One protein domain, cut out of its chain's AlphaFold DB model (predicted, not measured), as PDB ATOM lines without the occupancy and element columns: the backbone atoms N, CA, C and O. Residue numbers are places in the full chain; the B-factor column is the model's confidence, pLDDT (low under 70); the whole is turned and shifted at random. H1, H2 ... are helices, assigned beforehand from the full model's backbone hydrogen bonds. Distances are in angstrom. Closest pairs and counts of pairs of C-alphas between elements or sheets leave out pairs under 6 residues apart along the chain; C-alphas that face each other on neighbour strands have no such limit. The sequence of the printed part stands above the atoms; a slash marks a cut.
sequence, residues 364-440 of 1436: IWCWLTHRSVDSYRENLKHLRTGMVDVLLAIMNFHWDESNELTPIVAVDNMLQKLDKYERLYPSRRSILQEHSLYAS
ATOM      1  N   ILE A 364     218.763 162.955 215.778       51.03
ATOM      2  CA  ILE A 364     218.796 163.298 214.347       51.03
ATOM      3  C   ILE A 364     217.683 164.294 213.971       51.03
ATOM      4  O   ILE A 364     217.949 165.292 213.299       51.03
ATOM      5  N   TRP A 365     216.440 164.078 214.417       52.57
ATOM      6  CA  TRP A 365     215.319 164.957 214.046       52.57
ATOM      7  C   TRP A 365     215.357 166.340 214.709       52.57
ATOM      8  O   TRP A 365     214.912 167.323 214.108       52.57
ATOM      9  N   CYS A 366     215.922 166.449 215.914       61.06
ATOM     10  CA  CYS A 366     216.124 167.748 216.562       61.06
ATOM     11  C   CYS A 366     217.228 168.556 215.857       61.06
ATOM     12  O   CYS A 366     217.054 169.754 215.618       61.06
ATOM     13  N   TRP A 367     218.311 167.892 215.430       47.94
ATOM     14  CA  TRP A 367     219.352 168.489 214.583       47.94
ATOM     15  C   TRP A 367     218.794 169.015 213.252       47.94
ATOM     16  O   TRP A 367     219.019 170.175 212.914       47.94
ATOM     17  N   LEU A 368     218.015 168.199 212.532       44.13
ATOM     18  CA  LEU A 368     217.467 168.537 211.208       44.13
ATOM     19  C   LEU A 368     216.439 169.682 211.203       44.13
ATOM     20  O   LEU A 368     216.095 170.179 210.132       44.13
ATOM     21  N   THR A 369     215.910 170.087 212.361       50.14
ATOM     22  CA  THR A 369     214.803 171.061 212.448       50.14
ATOM     23  C   THR A 369     215.129 172.328 213.241       50.14
ATOM     24  O   THR A 369     214.256 173.187 213.387       50.14
ATOM     25  N   HIS A 370     216.368 172.467 213.732       50.57
ATOM     26  CA  HIS A 370     216.852 173.604 214.534       50.57
ATOM     27  C   HIS A 370     215.929 173.983 215.712       50.57
ATOM     28  O   HIS A 370     215.759 175.159 216.044       50.57
ATOM     29  N   ARG A 371     215.320 172.984 216.360       49.69
ATOM     30  CA  ARG A 371     214.459 173.157 217.540       49.69
ATOM     31  C   ARG A 371     214.997 172.350 218.710       49.69
ATOM     32  O   ARG A 371     215.549 171.268 218.527       49.69
ATOM     33  N   SER A 372     214.804 172.861 219.926       56.70
ATOM     34  CA  SER A 372     215.072 172.078 221.133       56.70
ATOM     35  C   SER A 372     214.182 170.835 221.170       56.70
ATOM     36  O   SER A 372     213.066 170.846 220.638       56.70
ATOM     37  N   VAL A 373     214.660 169.782 221.839       58.81
ATOM     38  CA  VAL A 373     213.953 168.497 221.972       58.81
ATOM     39  C   VAL A 373     212.508 168.701 222.437       58.81
ATOM     40  O   VAL A 373     211.584 168.117 221.872       58.81
ATOM     41  N   ASP A 374     212.291 169.592 223.405       60.33
ATOM     42  CA  ASP A 374     210.960 169.885 223.936       60.33
ATOM     43  C   ASP A 374     210.100 170.741 222.995       60.33
ATOM     44  O   ASP A 374     208.911 170.463 222.847       60.33
ATOM     45  N   SER A 375     210.684 171.706 222.271       58.23
ATOM     46  CA  SER A 375     209.944 172.498 221.272       58.23
ATOM     47  C   SER A 375     209.503 171.649 220.074       58.23
ATOM     48  O   SER A 375     208.394 171.823 219.564       58.23
ATOM     49  N   TYR A 376     210.334 170.701 219.630       61.89
ATOM     50  CA  TYR A 376     209.959 169.765 218.570       61.89
ATOM     51  C   TYR A 376     208.887 168.768 219.052       61.89
ATOM     52  O   TYR A 376     207.885 168.559 218.366       61.89
ATOM     53  N   ARG A 377     209.035 168.239 220.275       67.49
ATOM     54  CA  ARG A 377     208.060 167.365 220.960       67.49
ATOM     55  C   ARG A 377     206.692 168.026 221.175       67.49
ATOM     56  O   ARG A 377     205.679 167.331 221.161       67.49
ATOM     57  N   GLU A 378     206.639 169.341 221.367       67.11
ATOM     58  CA  GLU A 378     205.386 170.100 221.452       67.11
ATOM     59  C   GLU A 378     204.767 170.344 220.066       67.11
ATOM     60  O   GLU A 378     203.588 170.057 219.854       67.11
ATOM     61  N   ASN A 379     205.572 170.769 219.087       66.38
ATOM     62  CA  ASN A 379     205.117 171.027 217.715       66.38
ATOM     63  C   ASN A 379     204.578 169.756 217.016       66.38
ATOM     64  O   ASN A 379     203.605 169.824 216.264       66.38
ATOM     65  N   LEU A 380     205.151 168.582 217.317       69.19
ATOM     66  CA  LEU A 380     204.660 167.273 216.862       69.19
ATOM     67  C   LEU A 380     203.190 167.014 217.227       69.19
ATOM     68  O   LEU A 380     202.454 166.459 216.411       69.19
ATOM     69  N   LYS A 381     202.736 167.444 218.414       69.15
ATOM     70  CA  LYS A 381     201.349 167.230 218.867       69.15
ATOM     71  C   LYS A 381     200.347 167.972 217.984       69.15
ATOM     72  O   LYS A 381     199.334 167.403 217.600       69.15
ATOM     73  N   HIS A 382     200.653 169.218 217.614       72.63
ATOM     74  CA  HIS A 382     199.790 170.009 216.735       72.63
ATOM     75  C   HIS A 382     199.707 169.434 215.315       72.63
ATOM     76  O   HIS A 382     198.626 169.431 214.724       72.63
ATOM     77  N   LEU A 383     200.814 168.910 214.779       70.16
ATOM     78  CA  LEU A 383     200.855 168.343 213.428       70.16
ATOM     79  C   LEU A 383     200.039 167.043 213.293       70.16
ATOM     80  O   LEU A 383     199.445 166.813 212.241       70.16
ATOM     81  N   ARG A 384     199.958 166.216 214.347       79.42
ATOM     82  CA  ARG A 384     199.206 164.943 214.331       79.42
ATOM     83  C   ARG A 384     197.680 165.112 214.302       79.42
ATOM     84  O   ARG A 384     196.986 164.214 213.834       79.42
ATOM     85  N   THR A 385     197.154 166.264 214.729       74.01
ATOM     86  CA  THR A 385     195.705 166.512 214.907       74.01
ATOM     87  C   THR A 385     194.844 166.197 213.669       74.01
ATOM     88  O   THR A 385     193.713 165.748 213.817       74.01
ATOM     89  N   GLY A 386     195.366 166.408 212.453       76.15
ATOM     90  CA  GLY A 386     194.628 166.223 211.192       76.15
ATOM     91  C   GLY A 386     194.572 164.790 210.641       76.15
ATOM     92  O   GLY A 386     193.999 164.576 209.575       76.15
ATOM     93  N   MET A 387     195.160 163.804 211.328       82.21
ATOM     94  CA  MET A 387     195.198 162.411 210.856       82.21
ATOM     95  C   MET A 387     193.794 161.783 210.759       82.21
ATOM     96  O   MET A 387     193.515 161.031 209.828       82.21
ATOM     97  N   VAL A 388     192.888 162.119 211.686       81.92
ATOM     98  CA  VAL A 388     191.555 161.490 211.810       81.92
ATOM     99  C   VAL A 388     190.704 161.650 210.544       81.92
ATOM    100  O   VAL A 388     190.082 160.683 210.103       81.92
ATOM    101  N   ASP A 389     190.726 162.828 209.918       82.69
ATOM    102  CA  ASP A 389     189.939 163.109 208.708       82.69
ATOM    103  C   ASP A 389     190.400 162.260 207.510       82.69
ATOM    104  O   ASP A 389     189.589 161.821 206.691       82.69
ATOM    105  N   VAL A 390     191.705 161.969 207.424       83.63
ATOM    106  CA  VAL A 390     192.280 161.121 206.369       83.63
ATOM    107  C   VAL A 390     191.908 159.651 206.572       83.63
ATOM    108  O   VAL A 390     191.577 158.970 205.601       83.63
ATOM    109  N   LEU A 391     191.886 159.171 207.824       84.50
ATOM    110  CA  LEU A 391     191.449 157.805 208.140       84.50
ATOM    111  C   LEU A 391     189.993 157.567 207.696       84.50
ATOM    112  O   LEU A 391     189.688 156.551 207.068       84.50
ATOM    113  N   LEU A 392     189.106 158.531 207.965       85.43
ATOM    114  CA  LEU A 392     187.694 158.469 207.574       85.43
ATOM    115  C   LEU A 392     187.489 158.559 206.054       85.43
ATOM    116  O   LEU A 392     186.585 157.911 205.525       85.43
ATOM    117  N   ALA A 393     188.324 159.317 205.338       85.40
ATOM    118  CA  ALA A 393     188.270 159.376 203.878       85.40
ATOM    119  C   ALA A 393     188.567 158.006 203.240       85.40
ATOM    120  O   ALA A 393     187.818 157.558 202.375       85.40
ATOM    121  N   ILE A 394     189.614 157.311 203.703       84.86
ATOM    122  CA  ILE A 394     190.033 155.995 203.180       84.86
ATOM    123  C   ILE A 394     188.955 154.925 203.394       84.86
ATOM    124  O   ILE A 394     188.648 154.174 202.466       84.86
ATOM    125  N   MET A 395     188.315 154.889 204.569       84.98
ATOM    126  CA  MET A 395     187.220 153.943 204.820       84.98
ATOM    127  C   MET A 395     186.063 154.102 203.821       84.98
ATOM    128  O   MET A 395     185.531 153.104 203.332       84.98
ATOM    129  N   ASN A 396     185.718 155.341 203.461       86.55
ATOM    130  CA  ASN A 396     184.555 155.662 202.630       86.55
ATOM    131  C   ASN A 396     184.824 155.672 201.110       86.55
ATOM    132  O   ASN A 396     183.929 156.020 200.346       86.55
ATOM    133  N   PHE A 397     186.022 155.289 200.646       87.58
ATOM    134  CA  PHE A 397     186.351 155.294 199.212       87.58
ATOM    135  C   PHE A 397     185.534 154.287 198.382       87.58
ATOM    136  O   PHE A 397     185.398 153.124 198.770       87.58
ATOM    137  N   HIS A 398     185.075 154.728 197.212       86.35
ATOM    138  CA  HIS A 398     184.506 153.935 196.121       86.35
ATOM    139  C   HIS A 398     184.706 154.742 194.825       86.35
ATOM    140  O   HIS A 398     184.545 155.964 194.855       86.35
ATOM    141  N   TRP A 399     185.079 154.095 193.719       87.28
ATOM    142  CA  TRP A 399     185.201 154.741 192.407       87.28
ATOM    143  C   TRP A 399     183.984 154.419 191.532       87.28
ATOM    144  O   TRP A 399     183.440 153.321 191.582       87.28
ATOM    145  N   ASP A 400     183.581 155.401 190.732       81.48
ATOM    146  CA  ASP A 400     182.455 155.352 189.798       81.48
ATOM    147  C   ASP A 400     182.831 156.103 188.510       81.48
ATOM    148  O   ASP A 400     183.623 157.055 188.561       81.48
ATOM    149  N   GLU A 401     182.226 155.711 187.385       69.76
ATOM    150  CA  GLU A 401     182.487 156.247 186.039       69.76
ATOM    151  C   GLU A 401     182.139 157.743 185.900       69.76
ATOM    152  O   GLU A 401     182.551 158.386 184.937       69.76
ATOM    153  N   SER A 402     181.416 158.322 186.867       71.21
ATOM    154  CA  SER A 402     181.116 159.760 186.923       71.21
ATOM    155  C   SER A 402     182.267 160.652 187.426       71.21
ATOM    156  O   SER A 402     182.136 161.877 187.395       71.21
ATOM    157  N   ASN A 403     183.397 160.087 187.874       67.78
ATOM    158  CA  ASN A 403     184.564 160.870 188.300       67.78
ATOM    159  C   ASN A 403     185.347 161.469 187.118       67.78
ATOM    160  O   ASN A 403     185.713 160.769 186.179       67.78
ATOM    161  N   GLU A 404     185.761 162.735 187.246       72.76
ATOM    162  CA  GLU A 404     186.710 163.384 186.317       72.76
ATOM    163  C   GLU A 404     188.137 162.793 186.381       72.76
ATOM    164  O   GLU A 404     188.981 163.099 185.540       72.76
ATOM    165  N   LEU A 405     188.430 161.964 187.392       79.29
ATOM    166  CA  LEU A 405     189.743 161.366 187.644       79.29
ATOM    167  C   LEU A 405     189.744 159.866 187.331       79.29
ATOM    168  O   LEU A 405     188.859 159.125 187.769       79.29
ATOM    169  N   THR A 406     190.795 159.405 186.649       81.77
ATOM    170  CA  THR A 406     191.032 157.974 186.412       81.77
ATOM    171  C   THR A 406     191.172 157.207 187.738       81.77
ATOM    172  O   THR A 406     191.597 157.800 188.739       81.77
ATOM    173  N   PRO A 407     190.865 155.892 187.777       83.05
ATOM    174  CA  PRO A 407     190.895 155.101 189.011       83.05
ATOM    175  C   PRO A 407     192.206 155.230 189.799       83.05
ATOM    176  O   PRO A 407     192.185 155.422 191.013       83.05
ATOM    177  N   ILE A 408     193.348 155.208 189.103       83.95
ATOM    178  CA  ILE A 408     194.676 155.346 189.710       83.95
ATOM    179  C   ILE A 408     194.898 156.731 190.340       83.95
ATOM    180  O   ILE A 408     195.268 156.826 191.508       83.95
ATOM    181  N   VAL A 409     194.555 157.813 189.629       83.40
ATOM    182  CA  VAL A 409     194.705 159.190 190.135       83.40
ATOM    183  C   VAL A 409     193.778 159.451 191.327       83.40
ATOM    184  O   VAL A 409     194.147 160.196 192.237       83.40
ATOM    185  N   ALA A 410     192.597 158.830 191.375       85.61
ATOM    186  CA  ALA A 410     191.711 158.907 192.536       85.61
ATOM    187  C   ALA A 410     192.336 158.257 193.791       85.61
ATOM    188  O   ALA A 410     192.297 158.854 194.871       85.61
ATOM    189  N   VAL A 411     192.964 157.083 193.645       86.97
ATOM    190  CA  VAL A 411     193.629 156.357 194.743       86.97
ATOM    191  C   VAL A 411     194.902 157.072 195.215       86.97
ATOM    192  O   VAL A 411     195.076 157.291 196.418       86.97
ATOM    193  N   ASP A 412     195.763 157.515 194.298       85.23
ATOM    194  CA  ASP A 412     197.027 158.185 194.636       85.23
ATOM    195  C   ASP A 412     196.806 159.476 195.439       85.23
ATOM    196  O   ASP A 412     197.482 159.724 196.442       85.23
ATOM    197  N   ASN A 413     195.795 160.268 195.062       84.90
ATOM    198  CA  ASN A 413     195.386 161.484 195.777       84.90
ATOM    199  C   ASN A 413     194.894 161.228 197.215       84.90
ATOM    200  O   ASN A 413     194.706 162.181 197.982       84.90
ATOM    201  N   MET A 414     194.655 159.971 197.595       84.36
ATOM    202  CA  MET A 414     194.310 159.568 198.958       84.36
ATOM    203  C   MET A 414     195.512 158.992 199.706       84.36
ATOM    204  O   MET A 414     195.759 159.406 200.840       84.36
ATOM    205  N   LEU A 415     196.312 158.135 199.067       85.73
ATOM    206  CA  LEU A 415     197.542 157.599 199.664       85.73
ATOM    207  C   LEU A 415     198.546 158.719 199.997       85.73
ATOM    208  O   LEU A 415     199.082 158.754 201.105       85.73
ATOM    209  N   GLN A 416     198.707 159.719 199.120       81.51
ATOM    210  CA  GLN A 416     199.550 160.898 199.383       81.51
ATOM    211  C   GLN A 416     199.090 161.725 200.599       81.51
ATOM    212  O   GLN A 416     199.909 162.363 201.266       81.51
ATOM    213  N   LYS A 417     197.786 161.726 200.919       81.78
ATOM    214  CA  LYS A 417     197.265 162.409 202.117       81.78
ATOM    215  C   LYS A 417     197.632 161.653 203.391       81.78
ATOM    216  O   LYS A 417     197.929 162.309 204.383       81.78
ATOM    217  N   LEU A 418     197.641 160.319 203.361       84.17
ATOM    218  CA  LEU A 418     198.040 159.482 204.499       84.17
ATOM    219  C   LEU A 418     199.549 159.564 204.755       84.17
ATOM    220  O   LEU A 418     199.967 159.862 205.871       84.17
ATOM    221  N   ASP A 419     200.356 159.390 203.706       77.00
ATOM    222  CA  ASP A 419     201.822 159.405 203.775       77.00
ATOM    223  C   ASP A 419     202.370 160.726 204.361       77.00
ATOM    224  O   ASP A 419     203.342 160.738 205.120       77.00
ATOM    225  N   LYS A 420     201.676 161.849 204.128       76.86
ATOM    226  CA  LYS A 420     201.968 163.143 204.766       76.86
ATOM    227  C   LYS A 420     201.882 163.111 206.304       76.86
ATOM    228  O   LYS A 420     202.643 163.833 206.949       76.86
ATOM    229  N   TYR A 421     200.978 162.321 206.887       80.26
ATOM    230  CA  TYR A 421     200.812 162.195 208.342       80.26
ATOM    231  C   TYR A 421     201.629 161.043 208.945       80.26
ATOM    232  O   TYR A 421     202.101 161.188 210.073       80.26
ATOM    233  N   GLU A 422     201.875 159.942 208.223       79.39
ATOM    234  CA  GLU A 422     202.732 158.849 208.727       79.39
ATOM    235  C   GLU A 422     204.165 159.323 209.021       79.39
ATOM    236  O   GLU A 422     204.754 158.941 210.035       79.39
ATOM    237  N   ARG A 423     204.686 160.258 208.212       71.96
ATOM    238  CA  ARG A 423     205.994 160.920 208.395       71.96
ATOM    239  C   ARG A 423     206.160 161.673 209.730       71.96
ATOM    240  O   ARG A 423     207.261 162.125 210.030       71.96
ATOM    241  N   LEU A 424     205.103 161.825 210.535       74.17
ATOM    242  CA  LEU A 424     205.130 162.464 211.859       74.17
ATOM    243  C   LEU A 424     205.437 161.485 213.012       74.17
ATOM    244  O   LEU A 424     205.300 161.858 214.182       74.17
ATOM    245  N   TYR A 425     205.810 160.235 212.716       76.34
ATOM    246  CA  TYR A 425     205.964 159.158 213.699       76.34
ATOM    247  C   TYR A 425     207.306 158.410 213.564       76.34
ATOM    248  O   TYR A 425     207.776 158.197 212.449       76.34
ATOM    249  N   PRO A 426     207.920 157.952 214.678       65.75
ATOM    250  CA  PRO A 426     209.186 157.208 214.643       65.75
ATOM    251  C   PRO A 426     209.066 155.800 214.051       65.75
ATOM    252  O   PRO A 426     210.043 155.255 213.549       65.75
ATOM    253  N   SER A 427     207.888 155.179 214.138       65.87
ATOM    254  CA  SER A 427     207.616 153.847 213.590       65.87
ATOM    255  C   SER A 427     206.109 153.592 213.485       65.87
ATOM    256  O   SER A 427     205.323 154.195 214.221       65.87
ATOM    257  N   ARG A 428     205.700 152.624 212.649       68.85
ATOM    258  CA  ARG A 428     204.298 152.156 212.527       68.85
ATOM    259  C   ARG A 428     203.719 151.712 213.886       68.85
ATOM    260  O   ARG A 428     202.546 151.950 214.156       68.85
ATOM    261  N   ARG A 429     204.558 151.191 214.800       67.17
ATOM    262  CA  ARG A 429     204.190 150.885 216.203       67.17
ATOM    263  C   ARG A 429     203.696 152.116 216.977       67.17
ATOM    264  O   ARG A 429     202.764 151.986 217.761       67.17
ATOM    265  N   SER A 430     204.272 153.298 216.741       73.62
ATOM    266  CA  SER A 430     203.827 154.542 217.387       73.62
ATOM    267  C   SER A 430     202.497 155.059 216.826       73.62
ATOM    268  O   SER A 430     201.747 155.672 217.577       73.62
ATOM    269  N   ILE A 431     202.182 154.797 215.549       79.11
ATOM    270  CA  ILE A 431     200.882 155.156 214.948       79.11
ATOM    271  C   ILE A 431     199.775 154.268 215.536       79.11
ATOM    272  O   ILE A 431     198.740 154.763 215.981       79.11
ATOM    273  N   LEU A 432     200.033 152.956 215.608       75.04
ATOM    274  CA  LEU A 432     199.121 151.951 216.173       75.04
ATOM    275  C   LEU A 432     198.774 152.203 217.654       75.04
ATOM    276  O   LEU A 432     197.711 151.787 218.108       75.04
ATOM    277  N   GLN A 433     199.648 152.883 218.402       72.52
ATOM    278  CA  GLN A 433     199.407 153.275 219.797       72.52
ATOM    279  C   GLN A 433     198.573 154.561 219.946       72.52
ATOM    280  O   GLN A 433     197.936 154.737 220.982       72.52
ATOM    281  N   GLU A 434     198.566 155.453 218.949       74.47
ATOM    282  CA  GLU A 434     197.918 156.776 219.035       74.47
ATOM    283  C   GLU A 434     196.552 156.830 218.319       74.47
ATOM    284  O   GLU A 434     195.673 157.596 218.719       74.47
ATOM    285  N   HIS A 435     196.322 155.985 217.304       77.67
ATOM    286  CA  HIS A 435     195.080 155.980 216.521       77.67
ATOM    287  C   HIS A 435     194.433 154.591 216.405       77.67
ATOM    288  O   HIS A 435     194.790 153.777 215.555       77.67
ATOM    289  N   SER A 436     193.380 154.356 217.196       75.90
ATOM    290  CA  SER A 436     192.592 153.112 217.182       75.90
ATOM    291  C   SER A 436     191.904 152.813 215.842       75.90
ATOM    292  O   SER A 436     191.763 151.648 215.486       75.90
ATOM    293  N   LEU A 437     191.518 153.842 215.076       79.08
ATOM    294  CA  LEU A 437     191.003 153.688 213.707       79.08
ATOM    295  C   LEU A 437     192.069 153.121 212.760       79.08
ATOM    296  O   LEU A 437     191.782 152.186 212.018       79.08
ATOM    297  N   TYR A 438     193.305 153.626 212.831       81.77
ATOM    298  CA  TYR A 438     194.424 153.097 212.047       81.77
ATOM    299  C   TYR A 438     194.752 151.655 212.463       81.77
ATOM    300  O   TYR A 438     195.023 150.819 211.612       81.77
ATOM    301  N   ALA A 439     194.650 151.337 213.758       76.44
ATOM    302  CA  ALA A 439     194.822 149.982 214.285       76.44
ATOM    303  C   ALA A 439     193.638 149.021 214.023       76.44
ATOM    304  O   ALA A 439     193.671 147.888 214.503       76.44
ATOM    305  N   SER A 440     192.592 149.439 213.297       83.12
ATOM    306  CA  SER A 440     191.458 148.565 212.981       83.12
ATOM    307  C   SER A 440     191.729 147.690 211.752       83.12
ATOM    308  O   SER A 440     192.222 148.156 210.726       83.12
TER     309      SER A 440
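Overview. This is residues 364 to 440 of the 1436 residues of the protein "MAP kinase kinase kinase win1" of Schizosaccharomyces pombe (strain 972 / ATCC 24843) (UniProt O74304). The longest helix, H4, folds back beside H3 as a helical hairpin with a long loop at its turn, and H2 carries the line of H3 onward past the hairpin's open end. H1 turns off at the far end of H2, and H5 lies crosswise beyond the last residues of H4. The printed part has 77 residues with five named helices, H1 to H5 in chain order, and no named strand; the class is all helix. It is loose, with a radius of gyration of the C-alphas of 15.7 A, and only just elongated, spanning 50 by 26 by 18 A.

Arrangement. H4, residues 407 to 422, touches H3, residues 387 to 395, with its residues 414 to 421 alone; the closest C-alphas, of Met 387 and Tyr 421, are 6.2 A apart. This hairpin has a shallow tilt of 28 degrees, opposite ways. H2, residues 373 to 384, is close to H4 but not clearly touching, with the closest C-alphas, of Arg 384 and Tyr 421, 6.8 A apart. H2 and H3 meet only through their link. H1, residues 364 to 369, and H2 only just touch, and only at the corner, with 3 pairs of C-alphas within 8 A; the closest are those of Cys 366 and Val 373, at 5.9 A. Their lines are about perpendicular, at 76 degrees. H5, residues 428 to 434, is close to H4 but not clearly touching, with the closest C-alphas, of Glu 422 and Ile 431, 7.5 A apart, and about perpendicular at 74 degrees. H5 is apart from H1, H2 and H3. In H1, H3 and H5 every O i to N i+4 pair is within hydrogen-bond range; in H2 it is 6 of 8 and in H4 9 of 12.

Along the chain. H4 measures 23.3 A from C-alpha 407 at (190.895, 155.101, 189.011) to C-alpha 422 at (202.732, 158.849, 208.727). H2 measures 17.0 A, H3 13.1 A, H5 10.2 A and H1 8.9 A. H1 begins with C-alpha 364 at (218.796, 163.298, 214.347), and H5 ends with C-alpha 434 at (197.918, 156.776, 219.035).

Size, cuts and confidence. The two C-alphas farthest apart, of Ser 372 and Glu 401, are 50.4 A apart. The link from H3 to H4, of 11 residues, is long; the other links are tight. The printed part has no cut. Its mean pLDDT is 74.1, with values under 70 at residues 364 to 381, 401, 403 and 426 to 429.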